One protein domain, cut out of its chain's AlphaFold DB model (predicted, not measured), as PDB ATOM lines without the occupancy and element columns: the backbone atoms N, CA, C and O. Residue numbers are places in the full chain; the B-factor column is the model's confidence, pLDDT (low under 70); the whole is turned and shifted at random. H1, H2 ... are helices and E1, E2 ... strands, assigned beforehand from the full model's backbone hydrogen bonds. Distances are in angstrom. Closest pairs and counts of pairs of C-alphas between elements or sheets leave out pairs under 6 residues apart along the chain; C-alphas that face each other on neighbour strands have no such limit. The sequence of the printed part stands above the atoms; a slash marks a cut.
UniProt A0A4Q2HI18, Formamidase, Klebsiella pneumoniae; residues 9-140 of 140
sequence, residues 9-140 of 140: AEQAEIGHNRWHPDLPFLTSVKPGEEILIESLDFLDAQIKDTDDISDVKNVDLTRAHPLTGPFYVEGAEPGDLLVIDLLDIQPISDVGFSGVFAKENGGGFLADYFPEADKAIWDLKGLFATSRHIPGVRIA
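What this domain is: This is residues 9 to 140 of the 140 residues of the protein "Formamidase" of Klebsiella pneumoniae (UniProt A0A4Q2HI18). Little regular structure is present: long loops join a small parallel pair, E1 and E2, at one end to a twisted antiparallel sheet, E3 E4 E5 E6, at the other, with short H1 at that sheet. The printed part has 132 residues, 34 in named elements, mostly strand, ordered E1 H1 E2 E3 E4 E5 E6. It is loose, with a radius of gyration of the C-alphas of 18.2 A and spans of 50 by 34 by 29 A.

How they stand to each other: E1, residues 27 to 29, and E2, residues 71 to 73, are parallel, with N 29 and O 72 2.8 A apart. With H1, residues 54 to 57, between them they form a strand-helix-strand unit, its crossover right-handed. E3, residues 95 to 100, E4, 118 to 125, E5, 128 to 131, and E6, 134 to 139, form a meander, each the antiparallel neighbour of the one before. N 96 and O 122 are 2.9 A apart, N 123 and O 130 2.8 A, N 139 and O 129 2.9 A. H1, too short for an O i to N i+4 pair, only grazes this sheet.

Where its parts are: E1 begins at C-alpha 27 (69.846, 190.953, -49.468). E3 is 17.3 A long and E4 23.0 A. E6 ends at C-alpha 139 (54.147, 181.181, -18.716).

The domain as a whole: The printed part has no cut. The four links from E1 to E4 are long. No printed residue is under 70 in pLDDT.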
ATOM      1  N   ALA A   9      74.504 199.828 -33.818       93.75
ATOM      2  CA  ALA A   9      75.516 200.803 -34.245       93.75
ATOM      3  C   ALA A   9      76.918 200.188 -34.460       93.75
ATOM      4  O   ALA A   9      77.700 200.710 -35.250       93.75
ATOM      5  N   GLU A  10      77.228 199.074 -33.788       96.25
ATOM      6  CA  GLU A  10      78.498 198.342 -33.900       96.25
ATOM      7  C   GLU A  10      78.421 197.138 -34.863       96.25
ATOM      8  O   GLU A  10      79.411 196.432 -35.069       96.25
ATOM      9  N   GLN A  11      77.249 196.901 -35.459       95.50
ATOM     10  CA  GLN A  11      77.004 195.888 -36.489       95.50
ATOM     11  C   GLN A  11      75.977 196.388 -37.516       95.50
ATOM     12  O   GLN A  11      75.043 195.682 -37.886       95.50
ATOM     13  N   ALA A  12      76.116 197.643 -37.954       93.56
ATOM     14  CA  ALA A  12      75.107 198.337 -38.758       93.56
ATOM     15  C   ALA A  12      74.813 197.642 -40.097       93.56
ATOM     16  O   ALA A  12      73.774 197.881 -40.705       93.56
ATOM     17  N   GLU A  13      75.693 196.742 -40.540       93.81
ATOM     18  CA  GLU A  13      75.485 195.901 -41.710       93.81
ATOM     19  C   GLU A  13      74.281 194.958 -41.602       93.81
ATOM     20  O   GLU A  13      73.876 194.425 -42.625       93.81
ATOM     21  N   ILE A  14      73.715 194.718 -40.410       94.62
ATOM     22  CA  ILE A  14      72.566 193.810 -40.251       94.62
ATOM     23  C   ILE A  14      71.213 194.498 -40.467       94.62
ATOM     24  O   ILE A  14      70.216 193.803 -40.671       94.62
ATOM     25  N   GLY A  15      71.148 195.835 -40.400       96.31
ATOM     26  CA  GLY A  15      69.908 196.553 -40.671       96.31
ATOM     27  C   GLY A  15      69.830 197.990 -40.168       96.31
ATOM     28  O   GLY A  15      70.753 198.776 -40.347       96.31
ATOM     29  N   HIS A  16      68.679 198.381 -39.618       97.50
ATOM     30  CA  HIS A  16      68.323 199.790 -39.425       97.50
ATOM     31  C   HIS A  16      67.391 200.003 -38.225       97.50
ATOM     32  O   HIS A  16      66.715 199.082 -37.784       97.50
ATOM     33  N   ASN A  17      67.306 201.231 -37.702       97.94
ATOM     34  CA  ASN A  17      66.320 201.603 -36.670       97.94
ATOM     35  C   ASN A  17      65.428 202.793 -37.065       97.94
ATOM     36  O   ASN A  17      64.723 203.373 -36.237       97.94
ATOM     37  N   ARG A  18      65.469 203.186 -38.339       97.81
ATOM     38  CA  ARG A  18      64.616 204.217 -38.941       97.81
ATOM     39  C   ARG A  18      64.066 203.695 -40.250       97.81
ATOM     40  O   ARG A  18      64.756 202.951 -40.929       97.81
ATOM     41  N   TRP A  19      62.857 204.095 -40.612       98.19
ATOM     42  CA  TRP A  19      62.281 203.772 -41.913       98.19
ATOM     43  C   TRP A  19      62.606 204.875 -42.910       98.19
ATOM     44  O   TRP A  19      62.313 206.043 -42.658       98.19
ATOM     45  N   HIS A  20      63.211 204.507 -44.035       98.19
ATOM     46  CA  HIS A  20      63.490 205.424 -45.132       98.19
ATOM     47  C   HIS A  20      63.470 204.648 -46.460       98.19
ATOM     48  O   HIS A  20      63.996 203.534 -46.491       98.19
ATOM     49  N   PRO A  21      62.882 205.187 -47.545       97.44
ATOM     50  CA  PRO A  21      62.807 204.481 -48.830       97.44
ATOM     51  C   PRO A  21      64.185 204.211 -49.453       97.44
ATOM     52  O   PRO A  21      64.342 203.236 -50.176       97.44
ATOM     53  N   ASP A  22      65.182 205.039 -49.131       97.69
ATOM     54  CA  ASP A  22      66.542 204.923 -49.679       97.69
ATOM     55  C   ASP A  22      67.466 204.000 -48.864       97.69
ATOM     56  O   ASP A  22      68.681 204.000 -49.071       97.69
ATOM     57  N   LEU A  23      66.932 203.242 -47.899       96.94
ATOM     58  CA  LEU A  23      67.744 202.245 -47.202       96.94
ATOM     59  C   LEU A  23      68.220 201.181 -48.199       96.94
ATOM     60  O   LEU A  23      67.400 200.638 -48.943       96.94
ATOM     61  N   PRO A  24      69.519 200.844 -48.211       95.88
ATOM     62  CA  PRO A  24      69.996 199.751 -49.037       95.88
ATOM     63  C   PRO A  24      69.399 198.434 -48.544       95.88
ATOM     64  O   PRO A  24      69.288 198.196 -47.340       95.88
ATOM     65  N   PHE A  25      69.043 197.559 -49.479       97.44
ATOM     66  CA  PHE A  25      68.620 196.209 -49.139       97.44
ATOM     67  C   PHE A  25      69.797 195.400 -48.596       97.44
ATOM     68  O   PHE A  25      70.890 195.417 -49.161       97.44
ATOM     69  N   LEU A  26      69.546 194.659 -47.521       96.31
ATOM     70  CA  LEU A  26      70.497 193.742 -46.908       96.31
ATOM     71  C   LEU A  26      70.811 192.566 -47.841       96.31
ATOM     72  O   LEU A  26      71.960 192.158 -47.989       96.31
ATOM     73  N   THR A  27      69.769 192.013 -48.458       95.56
ATOM     74  CA  THR A  27      69.846 190.953 -49.468       95.56
ATOM     75  C   THR A  27      68.547 190.917 -50.274       95.56
ATOM     76  O   THR A  27      67.567 191.576 -49.917       95.56
ATOM     77  N   SER A  28      68.536 190.145 -51.357       97.38
ATOM     78  CA  SER A  28      67.342 189.828 -52.137       97.38
ATOM     79  C   SER A  28      66.821 188.427 -51.827       97.38
ATOM     80  O   SER A  28      67.604 187.546 -51.481       97.38
ATOM     81  N   VAL A  29      65.515 188.234 -51.992       98.00
ATOM     82  CA  VAL A  29      64.814 186.953 -51.877       98.00
ATOM     83  C   VAL A  29      63.837 186.786 -53.031       98.00
ATOM     84  O   VAL A  29      63.278 187.765 -53.537       98.00
ATOM     85  N   LYS A  30      63.605 185.543 -53.442       98.38
ATOM     86  CA  LYS A  30      62.603 185.214 -54.459       98.38
ATOM     87  C   LYS A  30      61.236 184.951 -53.832       98.38
ATOM     88  O   LYS A  30      61.164 184.465 -52.704       98.38
ATOM     89  N   PRO A  31      60.133 185.195 -54.558       98.44
ATOM     90  CA  PRO A  31      58.823 184.718 -54.134       98.44
ATOM     91  C   PRO A  31      58.840 183.208 -53.841       98.44
ATOM     92  O   PRO A  31      59.277 182.413 -54.673       98.44
ATOM     93  N   GLY A  32      58.365 182.825 -52.653       97.69
ATOM     94  CA  GLY A  32      58.359 181.439 -52.170       97.69
ATOM     95  C   GLY A  32      59.682 180.947 -51.567       97.69
ATOM     96  O   GLY A  32      59.754 179.791 -51.166       97.69
ATOM     97  N   GLU A  33      60.721 181.784 -51.507       98.12
ATOM     98  CA  GLU A  33      61.971 181.456 -50.820       98.12
ATOM     99  C   GLU A  33      61.817 181.569 -49.298       98.12
ATOM    100  O   GLU A  33      61.254 182.534 -48.780       98.12
ATOM    101  N   GLU A  34      62.354 180.584 -48.581       97.88
ATOM    102  CA  GLU A  34      62.423 180.584 -47.122       97.88
ATOM    103  C   GLU A  34      63.736 181.218 -46.662       97.88
ATOM    104  O   GLU A  34      64.816 180.857 -47.137       97.88
ATOM    105  N   ILE A  35      63.658 182.127 -45.691       96.69
ATOM    106  CA  ILE A  35      64.835 182.740 -45.075       96.69
ATOM    107  C   ILE A  35      64.777 182.656 -43.554       96.69
ATOM    108  O   ILE A  35      63.714 182.743 -42.943       96.69
ATOM    109  N   LEU A  36      65.953 182.540 -42.938       96.81
ATOM    110  CA  LEU A  36      66.128 182.690 -41.499       96.81
ATOM    111  C   LEU A  36      66.563 184.123 -41.191       96.81
ATOM    112  O   LEU A  36      67.591 184.587 -41.693       96.81
ATOM    113  N   ILE A  37      65.815 184.797 -40.322       96.69
ATOM    114  CA  ILE A  37      66.128 186.148 -39.857       96.69
ATOM    115  C   ILE A  37      66.530 186.067 -38.384       96.69
ATOM    116  O   ILE A  37      65.773 185.585 -37.547       96.69
ATOM    117  N   GLU A  38      67.729 186.553 -38.070       96.62
ATOM    118  CA  GLU A  38      68.167 186.772 -36.691       96.62
ATOM    119  C   GLU A  38      67.943 188.247 -36.331       96.62
ATOM    120  O   GLU A  38      68.292 189.126 -37.122       96.62
ATOM    121  N   SER A  39      67.399 188.519 -35.144       95.38
ATOM    122  CA  SER A  39      67.013 189.867 -34.702       95.38
ATOM    123  C   SER A  39      67.561 190.182 -33.313       95.38
ATOM    124  O   SER A  39      67.633 189.306 -32.451       95.38
ATOM    125  N   LEU A  40      67.932 191.445 -33.098       96.00
ATOM    126  CA  LEU A  40      68.271 191.971 -31.775       96.00
ATOM    127  C   LEU A  40      66.998 192.211 -30.949       96.00
ATOM    128  O   LEU A  40      65.903 192.342 -31.499       96.00
ATOM    129  N   ASP A  41      67.143 192.297 -29.625       95.25
ATOM    130  CA  ASP A  41      66.058 192.796 -28.781       95.25
ATOM    131  C   ASP A  41      65.781 194.278 -29.081       95.25
ATOM    132  O   ASP A  41      66.643 195.023 -29.554       95.25
ATOM    133  N   PHE A  42      64.560 194.725 -28.789       96.12
ATOM    134  CA  PHE A  42      64.105 196.045 -29.217       96.12
ATOM    135  C   PHE A  42      64.849 197.220 -28.562       96.12
ATOM    136  O   PHE A  42      64.814 198.329 -29.097       96.12
ATOM    137  N   LEU A  43      65.517 196.987 -27.427       97.06
ATOM    138  CA  LEU A  43      66.307 197.991 -26.717       97.06
ATOM    139  C   LEU A  43      67.782 197.931 -27.095       97.06
ATOM    140  O   LEU A  43      68.598 198.562 -26.426       97.06
ATOM    141  N   ASP A  44      68.131 197.249 -28.187       96.62
ATOM    142  CA  ASP A  44      69.466 197.294 -28.774       96.62
ATOM    143  C   ASP A  44      70.548 196.801 -27.794       96.62
ATOM    144  O   ASP A  44      71.594 197.434 -27.602       96.62
ATOM    145  N   ALA A  45      70.254 195.681 -27.117       94.12
ATOM    146  CA  ALA A  45      71.098 195.020 -26.123       94.12
ATOM    147  C   ALA A  45      71.429 195.854 -24.870       94.12
ATOM    148  O   ALA A  45      72.404 195.564 -24.160       94.12
ATOM    149  N   GLN A  46      70.643 196.891 -24.570       97.00
ATOM    150  CA  GLN A  46      70.880 197.755 -23.408       97.00
ATOM    151  C   GLN A  46      70.534 197.080 -22.075       97.00
ATOM    152  O   GLN A  46      71.245 197.302 -21.095       97.00
ATOM    153  N   ILE A  47      69.505 196.228 -22.039       97.00
ATOM    154  CA  ILE A  47      69.050 195.572 -20.806       97.00
ATOM    155  C   ILE A  47      69.895 194.337 -20.507       97.00
ATOM    156  O   ILE A  47      70.188 193.532 -21.391       97.00
ATOM    157  N   LYS A  48      70.308 194.198 -19.248       96.12
ATOM    158  CA  LYS A  48      71.180 193.128 -18.767       96.12
ATOM    159  C   LYS A  48      70.426 192.179 -17.847       96.12
ATOM    160  O   LYS A  48      69.546 192.589 -17.086       96.12
ATOM    161  N   ASP A  49      70.840 190.913 -17.880       96.62
ATOM    162  CA  ASP A  49      70.418 189.893 -16.921       96.62
ATOM    163  C   ASP A  49      71.092 190.124 -15.562       96.62
ATOM    164  O   ASP A  49      72.078 189.493 -15.186       96.62
ATOM    165  N   THR A  50      70.578 191.113 -14.846       97.00
ATOM    166  CA  THR A  50      70.986 191.491 -13.497       97.00
ATOM    167  C   THR A  50      69.740 191.867 -12.705       97.00
ATOM    168  O   THR A  50      68.669 192.067 -13.276       97.00
ATOM    169  N   ASP A  51      69.875 192.001 -11.389       97.25
ATOM    170  CA  ASP A  51      68.804 192.533 -10.534       97.25
ATOM    171  C   ASP A  51      68.897 194.066 -10.374       97.25
ATOM    172  O   ASP A  51      68.190 194.657  -9.564       97.25
ATOM    173  N   ASP A  52      69.773 194.723 -11.145       97.31
ATOM    174  CA  ASP A  52      69.916 196.179 -11.162       97.31
ATOM    175  C   ASP A  52      69.013 196.796 -12.234       97.31
ATOM    176  O   ASP A  52      69.225 196.570 -13.421       97.31
ATOM    177  N   ILE A  53      68.035 197.597 -11.813       97.00
ATOM    178  CA  ILE A  53      67.063 198.286 -12.679       97.00
ATOM    179  C   ILE A  53      67.630 199.536 -13.378       97.00
ATOM    180  O   ILE A  53      66.917 200.207 -14.129       97.00
ATOM    181  N   SER A  54      68.884 199.911 -13.095       97.75
ATOM    182  CA  SER A  54      69.490 201.143 -13.610       97.75
ATOM    183  C   SER A  54      69.559 201.184 -15.139       97.75
ATOM    184  O   SER A  54      69.484 202.268 -15.721       97.75
ATOM    185  N   ASP A  55      69.640 200.025 -15.791       97.50
ATOM    186  CA  ASP A  55      69.628 199.896 -17.246       97.50
ATOM    187  C   ASP A  55      68.270 200.260 -17.855       97.50
ATOM    188  O   ASP A  55      68.243 200.985 -18.842       97.50
ATOM    189  N   VAL A  56      67.150 199.858 -17.245       97.69
ATOM    190  CA  VAL A  56      65.803 200.276 -17.673       97.69
ATOM    191  C   VAL A  56      65.565 201.747 -17.365       97.69
ATOM    192  O   VAL A  56      65.023 202.467 -18.200       97.69
ATOM    193  N   LYS A  57      66.001 202.228 -16.194       97.44
ATOM    194  CA  LYS A  57      65.844 203.641 -15.820       97.44
ATOM    195  C   LYS A  57      66.528 204.579 -16.815       97.44
ATOM    196  O   LYS A  57      65.951 205.594 -17.204       97.44
ATOM    197  N   ASN A  58      67.748 204.235 -17.220       97.62
ATOM    198  CA  ASN A  58      68.607 205.083 -18.047       97.62
ATOM    199  C   ASN A  58      68.674 204.634 -19.511       97.62
ATOM    200  O   ASN A  58      69.571 205.070 -20.233       97.62
ATOM    201  N   VAL A  59      67.768 203.753 -19.947       97.69
ATOM    202  CA  VAL A  59      67.787 203.239 -21.316       97.69
ATOM    203  C   VAL A  59      67.650 204.387 -22.314       97.69
ATOM    204  O   VAL A  59      66.809 205.275 -22.153       97.69
ATOM    205  N   ASP A  60      68.463 204.358 -23.367       97.94
ATOM    206  CA  ASP A  60      68.306 205.271 -24.490       97.94
ATOM    207  C   ASP A  60      67.266 204.701 -25.460       97.94
ATOM    208  O   ASP A  60      67.552 203.834 -26.295       97.94
ATOM    209  N   LEU A  61      66.036 205.206 -25.341       97.69
ATOM    210  CA  LEU A  61      64.907 204.814 -26.184       97.69
ATOM    211  C   LEU A  61      65.062 205.257 -27.645       97.69
ATOM    212  O   LEU A  61      64.369 204.730 -28.513       97.69
ATOM    213  N   THR A  62      65.974 206.184 -27.962       97.56
ATOM    214  CA  THR A  62      66.175 206.640 -29.348       97.56
ATOM    215  C   THR A  62      66.824 205.572 -30.227       97.56
ATOM    216  O   THR A  62      66.710 205.625 -31.458       97.56
ATOM    217  N   ARG A  63      67.473 204.582 -29.605       97.38
ATOM    218  CA  ARG A  63      68.101 203.443 -30.278       97.38
ATOM    219  C   ARG A  63      67.088 202.390 -30.711       97.38
ATOM    220  O   ARG A  63      67.340 201.700 -31.699       97.38
ATOM    221  N   ALA A  64      65.938 202.323 -30.045       96.81
ATOM    222  CA  ALA A  64      64.859 201.428 -30.429       96.81
ATOM    223  C   ALA A  64      64.244 201.850 -31.784       96.81
ATOM    224  O   ALA A  64      64.158 203.035 -32.107       96.81
ATOM    225  N   HIS A  65      63.783 200.937 -32.635       97.75
ATOM    226  CA  HIS A  65      63.900 199.475 -32.568       97.75
ATOM    227  C   HIS A  65      64.927 199.045 -33.623       97.75
ATOM    228  O   HIS A  65      64.762 199.456 -34.774       97.75
ATOM    229  N   PRO A  66      65.965 198.257 -33.297       97.38
ATOM    230  CA  PRO A  66      66.824 197.673 -34.318       97.38
ATOM    231  C   PRO A  66      66.049 196.607 -35.102       97.38
ATOM    232  O   PRO A  66      65.509 195.662 -34.529       97.38
ATOM    233  N   LEU A  67      65.982 196.769 -36.419       97.81
ATOM    234  CA  LEU A  67      65.293 195.880 -37.349       97.81
ATOM    235  C   LEU A  67      66.310 195.266 -38.310       97.81
ATOM    236  O   LEU A  67      67.116 195.985 -38.903       97.81
ATOM    237  N   THR A  68      66.253 193.946 -38.483       97.62
ATOM    238  CA  THR A  68      67.071 193.228 -39.469       97.62
ATOM    239  C   THR A  68      66.438 193.351 -40.856       97.62
ATOM    240  O   THR A  68      65.264 193.025 -41.028       97.62
ATOM    241  N   GLY A  69      67.209 193.802 -41.847       96.81
ATOM    242  CA  GLY A  69      66.731 194.087 -43.207       96.81
ATOM    243  C   GLY A  69      67.161 195.476 -43.698       96.81
ATOM    244  O   GLY A  69      68.143 196.009 -43.191       96.81
ATOM    245  N   PRO A  70      66.454 196.087 -44.668       97.69
ATOM    246  CA  PRO A  70      65.305 195.550 -45.401       97.69
ATOM    247  C   PRO A  70      65.708 194.466 -46.411       97.69
ATOM    248  O   PRO A  70      66.858 194.394 -46.840       97.69
ATOM    249  N   PHE A  71      64.754 193.636 -46.826       97.50
ATOM    250  CA  PHE A  71      64.955 192.600 -47.844       97.50
ATOM    251  C   PHE A  71      64.299 193.019 -49.161       97.50
ATOM    252  O   PHE A  71      63.161 193.488 -49.159       97.50
ATOM    253  N   TYR A  72      65.001 192.853 -50.282       97.81
ATOM    254  CA  TYR A  72      64.424 193.056 -51.611       97.81
ATOM    255  C   TYR A  72      63.683 191.795 -52.051       97.81
ATOM    256  O   TYR A  72      64.291 190.731 -52.117       97.81
ATOM    257  N   VAL A  73      62.401 191.894 -52.389       98.31
ATOM    258  CA  VAL A  73      61.640 190.759 -52.933       98.31
ATOM    259  C   VAL A  73      61.598 190.886 -54.452       98.31
ATOM    260  O   VAL A  73      61.069 191.865 -54.979       98.31
ATOM    261  N   GLU A  74      62.178 189.917 -55.163       98.50
ATOM    262  CA  GLU A  74      62.261 189.945 -56.627       98.50
ATOM    263  C   GLU A  74      60.864 190.037 -57.262       98.50
ATOM    264  O   GLU A  74      60.009 189.178 -57.048       98.50
ATOM    265  N   GLY A  75      60.649 191.079 -58.070       98.25
ATOM    266  CA  GLY A  75      59.400 191.297 -58.803       98.25
ATOM    267  C   GLY A  75      58.262 191.938 -58.003       98.25
ATOM    268  O   GLY A  75      57.195 192.113 -58.575       98.25
ATOM    269  N   ALA A  76      58.465 192.298 -56.730       98.25
ATOM    270  CA  ALA A  76      57.455 193.020 -55.955       98.25
ATOM    271  C   ALA A  76      57.325 194.483 -56.419       98.25
ATOM    272  O   ALA A  76      58.327 195.201 -56.513       98.25
ATOM    273  N   GLU A  77      56.093 194.941 -56.653       98.31
ATOM    274  CA  GLU A  77      55.781 196.295 -57.120       98.31
ATOM    275  C   GLU A  77      54.856 197.060 -56.147       98.31
ATOM    276  O   GLU A  77      54.124 196.465 -55.348       98.31
ATOM    277  N   PRO A  78      54.851 198.410 -56.174       98.44
ATOM    278  CA  PRO A  78      53.907 199.198 -55.388       98.44
ATOM    279  C   PRO A  78      52.449 198.843 -55.708       98.44
ATOM    280  O   PRO A  78      51.990 199.013 -56.834       98.44
ATOM    281  N   GLY A  79      51.701 198.422 -54.687       98.38
ATOM    282  CA  GLY A  79      50.306 197.988 -54.817       98.38
ATOM    283  C   GLY A  79      50.113 196.482 -54.647       98.38
ATOM    284  O   GLY A  79      48.986 196.056 -54.398       98.38
ATOM    285  N   ASP A  80      51.194 195.701 -54.701       98.50
ATOM    286  CA  ASP A  80      51.158 194.275 -54.393       98.50
ATOM    287  C   ASP A  80      50.937 194.006 -52.897       98.50
ATOM    288  O   ASP A  80      51.187 194.845 -52.026       98.50
ATOM    289  N   LEU A  81      50.501 192.781 -52.597       98.38
ATOM    290  CA  LEU A  81      50.505 192.228 -51.247       98.38
ATOM    291  C   LEU A  81      51.729 191.336 -51.067       98.38
ATOM    292  O   LEU A  81      51.904 190.358 -51.794       98.38
ATOM    293  N   LEU A  82      52.532 191.625 -50.045       98.00
ATOM    294  CA  LEU A  82      53.571 190.710 -49.592       98.00
ATOM    295  C   LEU A  82      52.963 189.713 -48.600       98.00
ATOM    296  O   LEU A  82      52.588 190.085 -47.488       98.00
ATOM    297  N   VAL A  83      52.853 188.451 -49.007       98.06
ATOM    298  CA  VAL A  83      52.423 187.355 -48.128       98.06
ATOM    299  C   VAL A  83      53.658 186.775 -47.444       98.06
ATOM    300  O   VAL A  83      54.609 186.389 -48.118       98.06
ATOM    301  N   ILE A  84      53.644 186.738 -46.112       97.81
ATOM    302  CA  ILE A  84      54.735 186.208 -45.290       97.81
ATOM    303  C   ILE A  84      54.162 185.116 -44.393       97.81
ATOM    304  O   ILE A  84      53.332 185.402 -43.529       97.81
ATOM    305  N   ASP A  85      54.649 183.892 -44.572       98.31
ATOM    306  CA  ASP A  85      54.375 182.784 -43.665       98.31
ATOM    307  C   ASP A  85      55.461 182.737 -42.580       98.31
ATOM    308  O   ASP A  85      56.644 182.545 -42.863       98.31
ATOM    309  N   LEU A  86      55.067 182.924 -41.319       97.88
ATOM    310  CA  LEU A  86      55.966 182.757 -40.176       97.88
ATOM    311  C   LEU A  86      56.037 181.271 -39.816       97.88
ATOM    312  O   LEU A  86      55.168 180.759 -39.111       97.88
ATOM    313  N   LEU A  87      57.056 180.584 -40.336       98.19
ATOM    314  CA  LEU A  87      57.210 179.134 -40.176       98.19
ATOM    315  C   LEU A  87      57.592 178.728 -38.746       98.19
ATOM    316  O   LEU A  87      57.072 177.741 -38.231       98.19
ATOM    317  N   ASP A  88      58.499 179.479 -38.118       96.69
ATOM    318  CA  ASP A  88      58.937 179.273 -36.737       96.69
ATOM    319  C   ASP A  88      59.525 180.570 -36.156       96.69
ATOM    320  O   ASP A  88      59.972 181.452 -36.894       96.69
ATOM    321  N   ILE A  89      59.538 180.684 -34.827       95.25
ATOM    322  CA  ILE A  89      60.199 181.759 -34.083       95.25
ATOM    323  C   ILE A  89      60.878 181.134 -32.872       95.25
ATOM    324  O   ILE A  89      60.220 180.572 -31.997       95.25
ATOM    325  N   GLN A  90      62.197 181.295 -32.785       94.00
ATOM    326  CA  GLN A  90      62.981 180.791 -31.665       94.00
ATOM    327  C   GLN A  90      63.827 181.900 -31.044       94.00
ATOM    328  O   GLN A  90      64.382 182.735 -31.767       94.00
ATOM    329  N   PRO A  91      63.959 181.923 -29.709       93.19
ATOM    330  CA  PRO A  91      64.881 182.833 -29.065       93.19
ATOM    331  C   PRO A  91      66.325 182.388 -29.335       93.19
ATOM    332  O   PRO A  91      66.662 181.212 -29.244       93.19
ATOM    333  N   ILE A  92      67.199 183.345 -29.647       91.62
ATOM    334  CA  ILE A  92      68.648 183.098 -29.775       91.62
ATOM    335  C   ILE A  92      69.316 183.040 -28.388       91.62
ATOM    336  O   ILE A  92      70.363 182.421 -28.217       91.62
ATOM    337  N   SER A  93      68.710 183.704 -27.403       91.12
ATOM    338  CA  SER A  93      69.146 183.775 -26.009       91.12
ATOM    339  C   SER A  93      68.100 183.114 -25.121       91.12
ATOM    340  O   SER A  93      66.919 183.410 -25.259       91.12
ATOM    341  N   ASP A  94      68.524 182.320 -24.139       93.94
ATOM    342  CA  ASP A  94      67.627 181.720 -23.139       93.94
ATOM    343  C   ASP A  94      67.125 182.737 -22.093       93.94
ATOM    344  O   ASP A  94      66.541 182.361 -21.079       93.94
ATOM    345  N   VAL A  95      67.360 184.031 -22.318       94.88
ATOM    346  CA  VAL A  95      66.983 185.115 -21.411       94.88
ATOM    347  C   VAL A  95      66.166 186.167 -22.149       94.88
ATOM    348  O   VAL A  95      66.593 186.680 -23.185       94.88
ATOM    349  N   GLY A  96      65.019 186.521 -21.570       95.38
ATOM    350  CA  GLY A  96      64.192 187.664 -21.950       95.38
ATOM    351  C   GLY A  96      63.980 188.625 -20.780       95.38
ATOM    352  O   GLY A  96      64.356 188.347 -19.642       95.38
ATOM    353  N   PHE A  97      63.345 189.765 -21.041       97.06
ATOM    354  CA  PHE A  97      62.995 190.728 -19.999       97.06
ATOM    355  C   PHE A  97      61.613 191.332 -20.247       97.06
ATOM    356  O   PHE A  97      61.148 191.445 -21.378       97.06
ATOM    357  N   SER A  98      60.981 191.766 -19.166       97.06
ATOM    358  CA  SER A  98      59.866 192.710 -19.181       97.06
ATOM    359  C   SER A  98      60.232 193.884 -18.289       97.06
ATOM    360  O   SER A  98      60.868 193.677 -17.258       97.06
ATOM    361  N   GLY A  99      59.821 195.096 -18.646       95.75
ATOM    362  CA  GLY A  99      60.140 196.285 -17.865       95.75
ATOM    363  C   GLY A  99      58.975 197.255 -17.769       95.75
ATOM    364  O   GLY A  99      58.102 197.288 -18.636       95.75
ATOM    365  N   VAL A 100      58.999 198.051 -16.709       97.38
ATOM    366  CA  VAL A 100      58.237 199.291 -16.583       97.38
ATOM    367  C   VAL A 100      59.246 200.413 -16.754       97.38
ATOM    368  O   VAL A 100      60.243 200.459 -16.038       97.38
ATOM    369  N   PHE A 101      59.030 201.297 -17.722       98.12
ATOM    370  CA  PHE A 101      59.881 202.469 -17.859       98.12
ATOM    371  C   PHE A 101      59.521 203.519 -16.811       98.12
ATOM    372  O   PHE A 101      58.349 203.682 -16.465       98.12
ATOM    373  N   ALA A 102      60.525 204.272 -16.357       97.69
ATOM    374  CA  ALA A 102      60.284 205.425 -15.500       97.69
ATOM    375  C   ALA A 102      59.383 206.441 -16.219       97.69
ATOM    376  O   ALA A 102      59.479 206.627 -17.438       97.69
ATOM    377  N   LYS A 103      58.523 207.128 -15.466       97.88
ATOM    378  CA  LYS A 103      57.572 208.110 -16.005       97.88
ATOM    379  C   LYS A 103      58.270 209.202 -16.817       97.88
ATOM    380  O   LYS A 103      57.753 209.631 -17.845       97.88
ATOM    381  N   GLU A 104      59.437 209.639 -16.362       97.44
ATOM    382  CA  GLU A 104      60.262 210.653 -17.013       97.44
ATOM    383  C   GLU A 104      61.048 210.147 -18.235       97.44
ATOM    384  O   GLU A 104      61.557 210.968 -18.996       97.44
ATOM    385  N   ASN A 105      61.140 208.831 -18.449       97.44
ATOM    386  CA  ASN A 105      61.899 208.227 -19.545       97.44
ATOM    387  C   ASN A 105      61.089 207.122 -20.239       97.44
ATOM    388  O   ASN A 105      61.337 205.939 -20.045       97.44
ATOM    389  N   GLY A 106      60.099 207.518 -21.039       96.88
ATOM    390  CA  GLY A 106      59.242 206.614 -21.819       96.88
ATOM    391  C   GLY A 106      57.867 206.378 -21.198       96.88
ATOM    392  O   GLY A 106      56.863 206.448 -21.905       96.88
ATOM    393  N   GLY A 107      57.804 206.179 -19.879       96.62
ATOM    394  CA  GLY A 107      56.561 205.933 -19.152       96.62
ATOM    395  C   GLY A 107      55.821 204.667 -19.598       96.62
ATOM    396  O   GLY A 107      56.395 203.707 -20.106       96.62
ATOM    397  N   GLY A 108      54.510 204.645 -19.382       96.62
ATOM    398  CA  GLY A 108      53.670 203.498 -19.700       96.62
ATOM    399  C   GLY A 108      52.222 203.726 -19.290       96.62
ATOM    400  O   GLY A 108      51.879 204.760 -18.716       96.62
ATOM    401  N   PHE A 109      51.365 202.744 -19.564       98.00
ATOM    402  CA  PHE A 109      49.922 202.869 -19.337       98.00
ATOM    403  C   PHE A 109      49.552 203.183 -17.873       98.00
ATOM    404  O   PHE A 109      48.614 203.933 -17.629       98.00
ATOM    405  N   LEU A 110      50.303 202.645 -16.903       97.88
ATOM    406  CA  LEU A 110      50.065 202.827 -15.463       97.88
ATOM    407  C   LEU A 110      51.125 203.702 -14.770       97.88
ATOM    408  O   LEU A 110      51.293 203.602 -13.556       97.88
ATOM    409  N   ALA A 111      51.835 204.565 -15.503       97.00
ATOM    410  CA  ALA A 111      52.950 205.353 -14.956       97.00
ATOM    411  C   ALA A 111      52.553 206.344 -13.839       97.00
ATOM    412  O   ALA A 111      53.408 206.811 -13.094       97.00
ATOM    413  N   ASP A 112      51.265 206.668 -13.685       97.31
ATOM    414  CA  ASP A 112      50.776 207.451 -12.539       97.31
ATOM    415  C   ASP A 112      50.735 206.643 -11.232       97.31
ATOM    416  O   ASP A 112      50.819 207.222 -10.150       97.31
ATOM    417  N   TYR A 113      50.623 205.316 -11.329       97.75
ATOM    418  CA  TYR A 113      50.599 204.394 -10.190       97.75
ATOM    419  C   TYR A 113      51.969 203.758  -9.933       97.75
ATOM    420  O   TYR A 113      52.330 203.529  -8.781       97.75
ATOM    421  N   PHE A 114      52.734 203.506 -10.997       97.25
ATOM    422  CA  PHE A 114      54.078 202.929 -10.962       97.25
ATOM    423  C   PHE A 114      55.048 203.854 -11.715       97.25
ATOM    424  O   PHE A 114      55.347 203.600 -12.880       97.25
ATOM    425  N   PRO A 115      55.469 204.979 -11.103       97.75
ATOM    426  CA  PRO A 115      56.267 205.992 -11.795       97.75
ATOM    427  C   PRO A 115      57.748 205.625 -11.931       97.75
ATOM    428  O   PRO A 115      58.425 206.181 -12.791       97.75
ATOM    429  N   GLU A 116      58.255 204.720 -11.095       98.19
ATOM    430  CA  GLU A 116      59.656 204.301 -11.112       98.19
ATOM    431  C   GLU A 116      59.894 203.192 -12.142       98.19
ATOM    432  O   GLU A 116      59.004 202.391 -12.429       98.19
ATOM    433  N   ALA A 117      61.118 203.130 -12.672       98.19
ATOM    434  CA  ALA A 117      61.522 202.023 -13.527       98.19
ATOM    435  C   ALA A 117      61.599 200.710 -12.738       98.19
ATOM    436  O   ALA A 117      62.026 200.698 -11.584       98.19
ATOM    437  N   ASP A 118      61.256 199.605 -13.392       97.81
ATOM    438  CA  ASP A 118      61.382 198.260 -12.832       97.81
ATOM    439  C   ASP A 118      61.609 197.233 -13.950       97.81
ATOM    440  O   ASP A 118      61.321 197.504 -15.122       97.81
ATOM    441  N   LYS A 119      62.113 196.043 -13.610       97.88
ATOM    442  CA  LYS A 119      62.262 194.936 -14.560       97.88
ATOM    443  C   LYS A 119      62.090 193.568 -13.921       97.88
ATOM    444  O   LYS A 119      62.461 193.340 -12.776       97.88
ATOM    445  N   ALA A 120      61.622 192.631 -14.735       98.25
ATOM    446  CA  ALA A 120      61.699 191.207 -14.462       98.25
ATOM    447  C   ALA A 120      62.495 190.518 -15.571       98.25
ATOM    448  O   ALA A 120      62.262 190.760 -16.759       98.25
ATOM    449  N   ILE A 121      63.418 189.646 -15.175       98.31
ATOM    450  CA  ILE A 121      64.174 188.793 -16.087       98.31
ATOM    451  C   ILE A 121      63.510 187.423 -16.169       98.31
ATOM    452  O   ILE A 121      63.073 186.870 -15.155       98.31
ATOM    453  N   TRP A 122      63.440 186.893 -17.384       98.00
ATOM    454  CA  TRP A 122      62.778 185.646 -17.723       98.00
ATOM    455  C   TRP A 122      63.785 184.637 -18.256       98.00
ATOM    456  O   TRP A 122      64.409 184.882 -19.283       98.00
ATOM    457  N   ASP A 123      63.874 183.486 -17.596       97.44
ATOM    458  CA  ASP A 123      64.555 182.306 -18.120       97.44
ATOM    459  C   ASP A 123      63.608 181.585 -19.085       97.44
ATOM    460  O   ASP A 123      62.524 181.138 -18.685       97.44
ATOM    461  N   LEU A 124      64.020 181.451 -20.340       95.88
ATOM    462  CA  LEU A 124      63.297 180.764 -21.404       95.88
ATOM    463  C   LEU A 124      63.771 179.306 -21.464       95.88
ATOM    464  O   LEU A 124      64.955 179.023 -21.623       95.88
ATOM    465  N   LYS A 125      62.851 178.352 -21.293       90.62
ATOM    466  CA  LYS A 125      63.139 176.909 -21.270       90.62
ATOM    467  C   LYS A 125      62.149 176.163 -22.150       90.62
ATOM    468  O   LYS A 125      61.073 175.755 -21.702       90.62
ATOM    469  N   GLY A 126      62.535 175.957 -23.407       88.81
ATOM    470  CA  GLY A 126      61.653 175.383 -24.420       88.81
ATOM    471  C   GLY A 126      60.442 176.288 -24.633       88.81
ATOM    472  O   GLY A 126      60.597 177.454 -24.965       88.81
ATOM    473  N   LEU A 127      59.242 175.759 -24.394       91.50
ATOM    474  CA  LEU A 127      57.987 176.507 -24.540       91.50
ATOM    475  C   LEU A 127      57.596 177.317 -23.295       91.50
ATOM    476  O   LEU A 127      56.537 177.928 -23.280       91.50
ATOM    477  N   PHE A 128      58.400 177.289 -22.229       95.50
ATOM    478  CA  PHE A 128      58.035 177.920 -20.964       95.50
ATOM    479  C   PHE A 128      58.967 179.068 -20.599       95.50
ATOM    480  O   PHE A 128      60.169 178.997 -20.844       95.50
ATOM    481  N   ALA A 129      58.425 180.070 -19.910       97.38
ATOM    482  CA  ALA A 129      59.199 181.138 -19.284       97.38
ATOM    483  C   ALA A 129      58.927 181.207 -17.775       97.38
ATOM    484  O   ALA A 129      57.782 181.084 -17.327       97.38
ATOM    485  N   THR A 130      59.976 181.421 -16.982       98.00
ATOM    486  CA  THR A 130      59.892 181.644 -15.527       98.00
ATOM    487  C   THR A 130      60.746 182.835 -15.128       98.00
ATOM    488  O   THR A 130      61.780 183.063 -15.743       98.00
ATOM    489  N   SER A 131      60.362 183.561 -14.078       98.31
ATOM    490  CA  SER A 131      61.150 184.684 -13.570       98.31
ATOM    491  C   SER A 131      61.528 184.481 -12.108       98.31
ATOM    492  O   SER A 131      60.680 184.156 -11.277       98.31
ATOM    493  N   ARG A 132      62.796 184.744 -11.772       97.69
ATOM    494  CA  ARG A 132      63.260 184.796 -10.376       97.69
ATOM    495  C   ARG A 132      62.623 185.938  -9.578       97.69
ATOM    496  O   ARG A 132      62.560 185.859  -8.356       97.69
ATOM    497  N   HIS A 133      62.118 186.967 -10.262       98.12
ATOM    498  CA  HIS A 133      61.444 188.120  -9.656       98.12
ATOM    499  C   HIS A 133      59.957 187.863  -9.389       98.12
ATOM    500  O   HIS A 133      59.342 188.581  -8.607       98.12
ATOM    501  N   ILE A 134      59.380 186.824 -10.004       97.75
ATOM    502  CA  ILE A 134      57.957 186.480  -9.894       97.75
ATOM    503  C   ILE A 134      57.825 184.987  -9.539       97.75
ATOM    504  O   ILE A 134      57.534 184.149 -10.400       97.75
ATOM    505  N   PRO A 135      58.074 184.613  -8.270       96.56
ATOM    506  CA  PRO A 135      58.108 183.215  -7.857       96.56
ATOM    507  C   PRO A 135      56.739 182.536  -7.994       96.56
ATOM    508  O   PRO A 135      55.692 183.129  -7.748       96.56
ATOM    509  N   GLY A 136      56.757 181.250  -8.354       96.81
ATOM    510  CA  GLY A 136      55.546 180.433  -8.501       96.81
ATOM    511  C   GLY A 136      54.788 180.636  -9.817       96.81
ATOM    512  O   GLY A 136      53.773 179.974 -10.027       96.81
ATOM    513  N   VAL A 137      55.283 181.495 -10.715       97.38
ATOM    514  CA  VAL A 137      54.688 181.741 -12.034       97.38
ATOM    515  C   VAL A 137      55.495 181.052 -13.131       97.38
ATOM    516  O   VAL A 137      56.724 181.121 -13.168       97.38
ATOM    517  N   ARG A 138      54.778 180.406 -14.053       95.94
ATOM    518  CA  ARG A 138      55.305 179.870 -15.309       95.94
ATOM    519  C   ARG A 138      54.349 180.235 -16.437       95.94
ATOM    520  O   ARG A 138      53.163 179.932 -16.338       95.94
ATOM    521  N   ILE A 139      54.879 180.844 -17.490       93.81
ATOM    522  CA  ILE A 139      54.147 181.181 -18.716       93.81
ATOM    523  C   ILE A 139      54.404 180.073 -19.747       93.81
ATOM    524  O   ILE A 139      55.492 179.492 -19.735       93.81
ATOM    525  N   ALA A 140      53.396 179.752 -20.562       84.44
ATOM    526  CA  ALA A 140      53.396 178.726 -21.605       84.44
ATOM    527  C   ALA A 140      52.793 179.286 -22.898       84.44
ATOM    528  O   ALA A 140      51.944 180.202 -22.768       84.44
TER     529      ALA A 140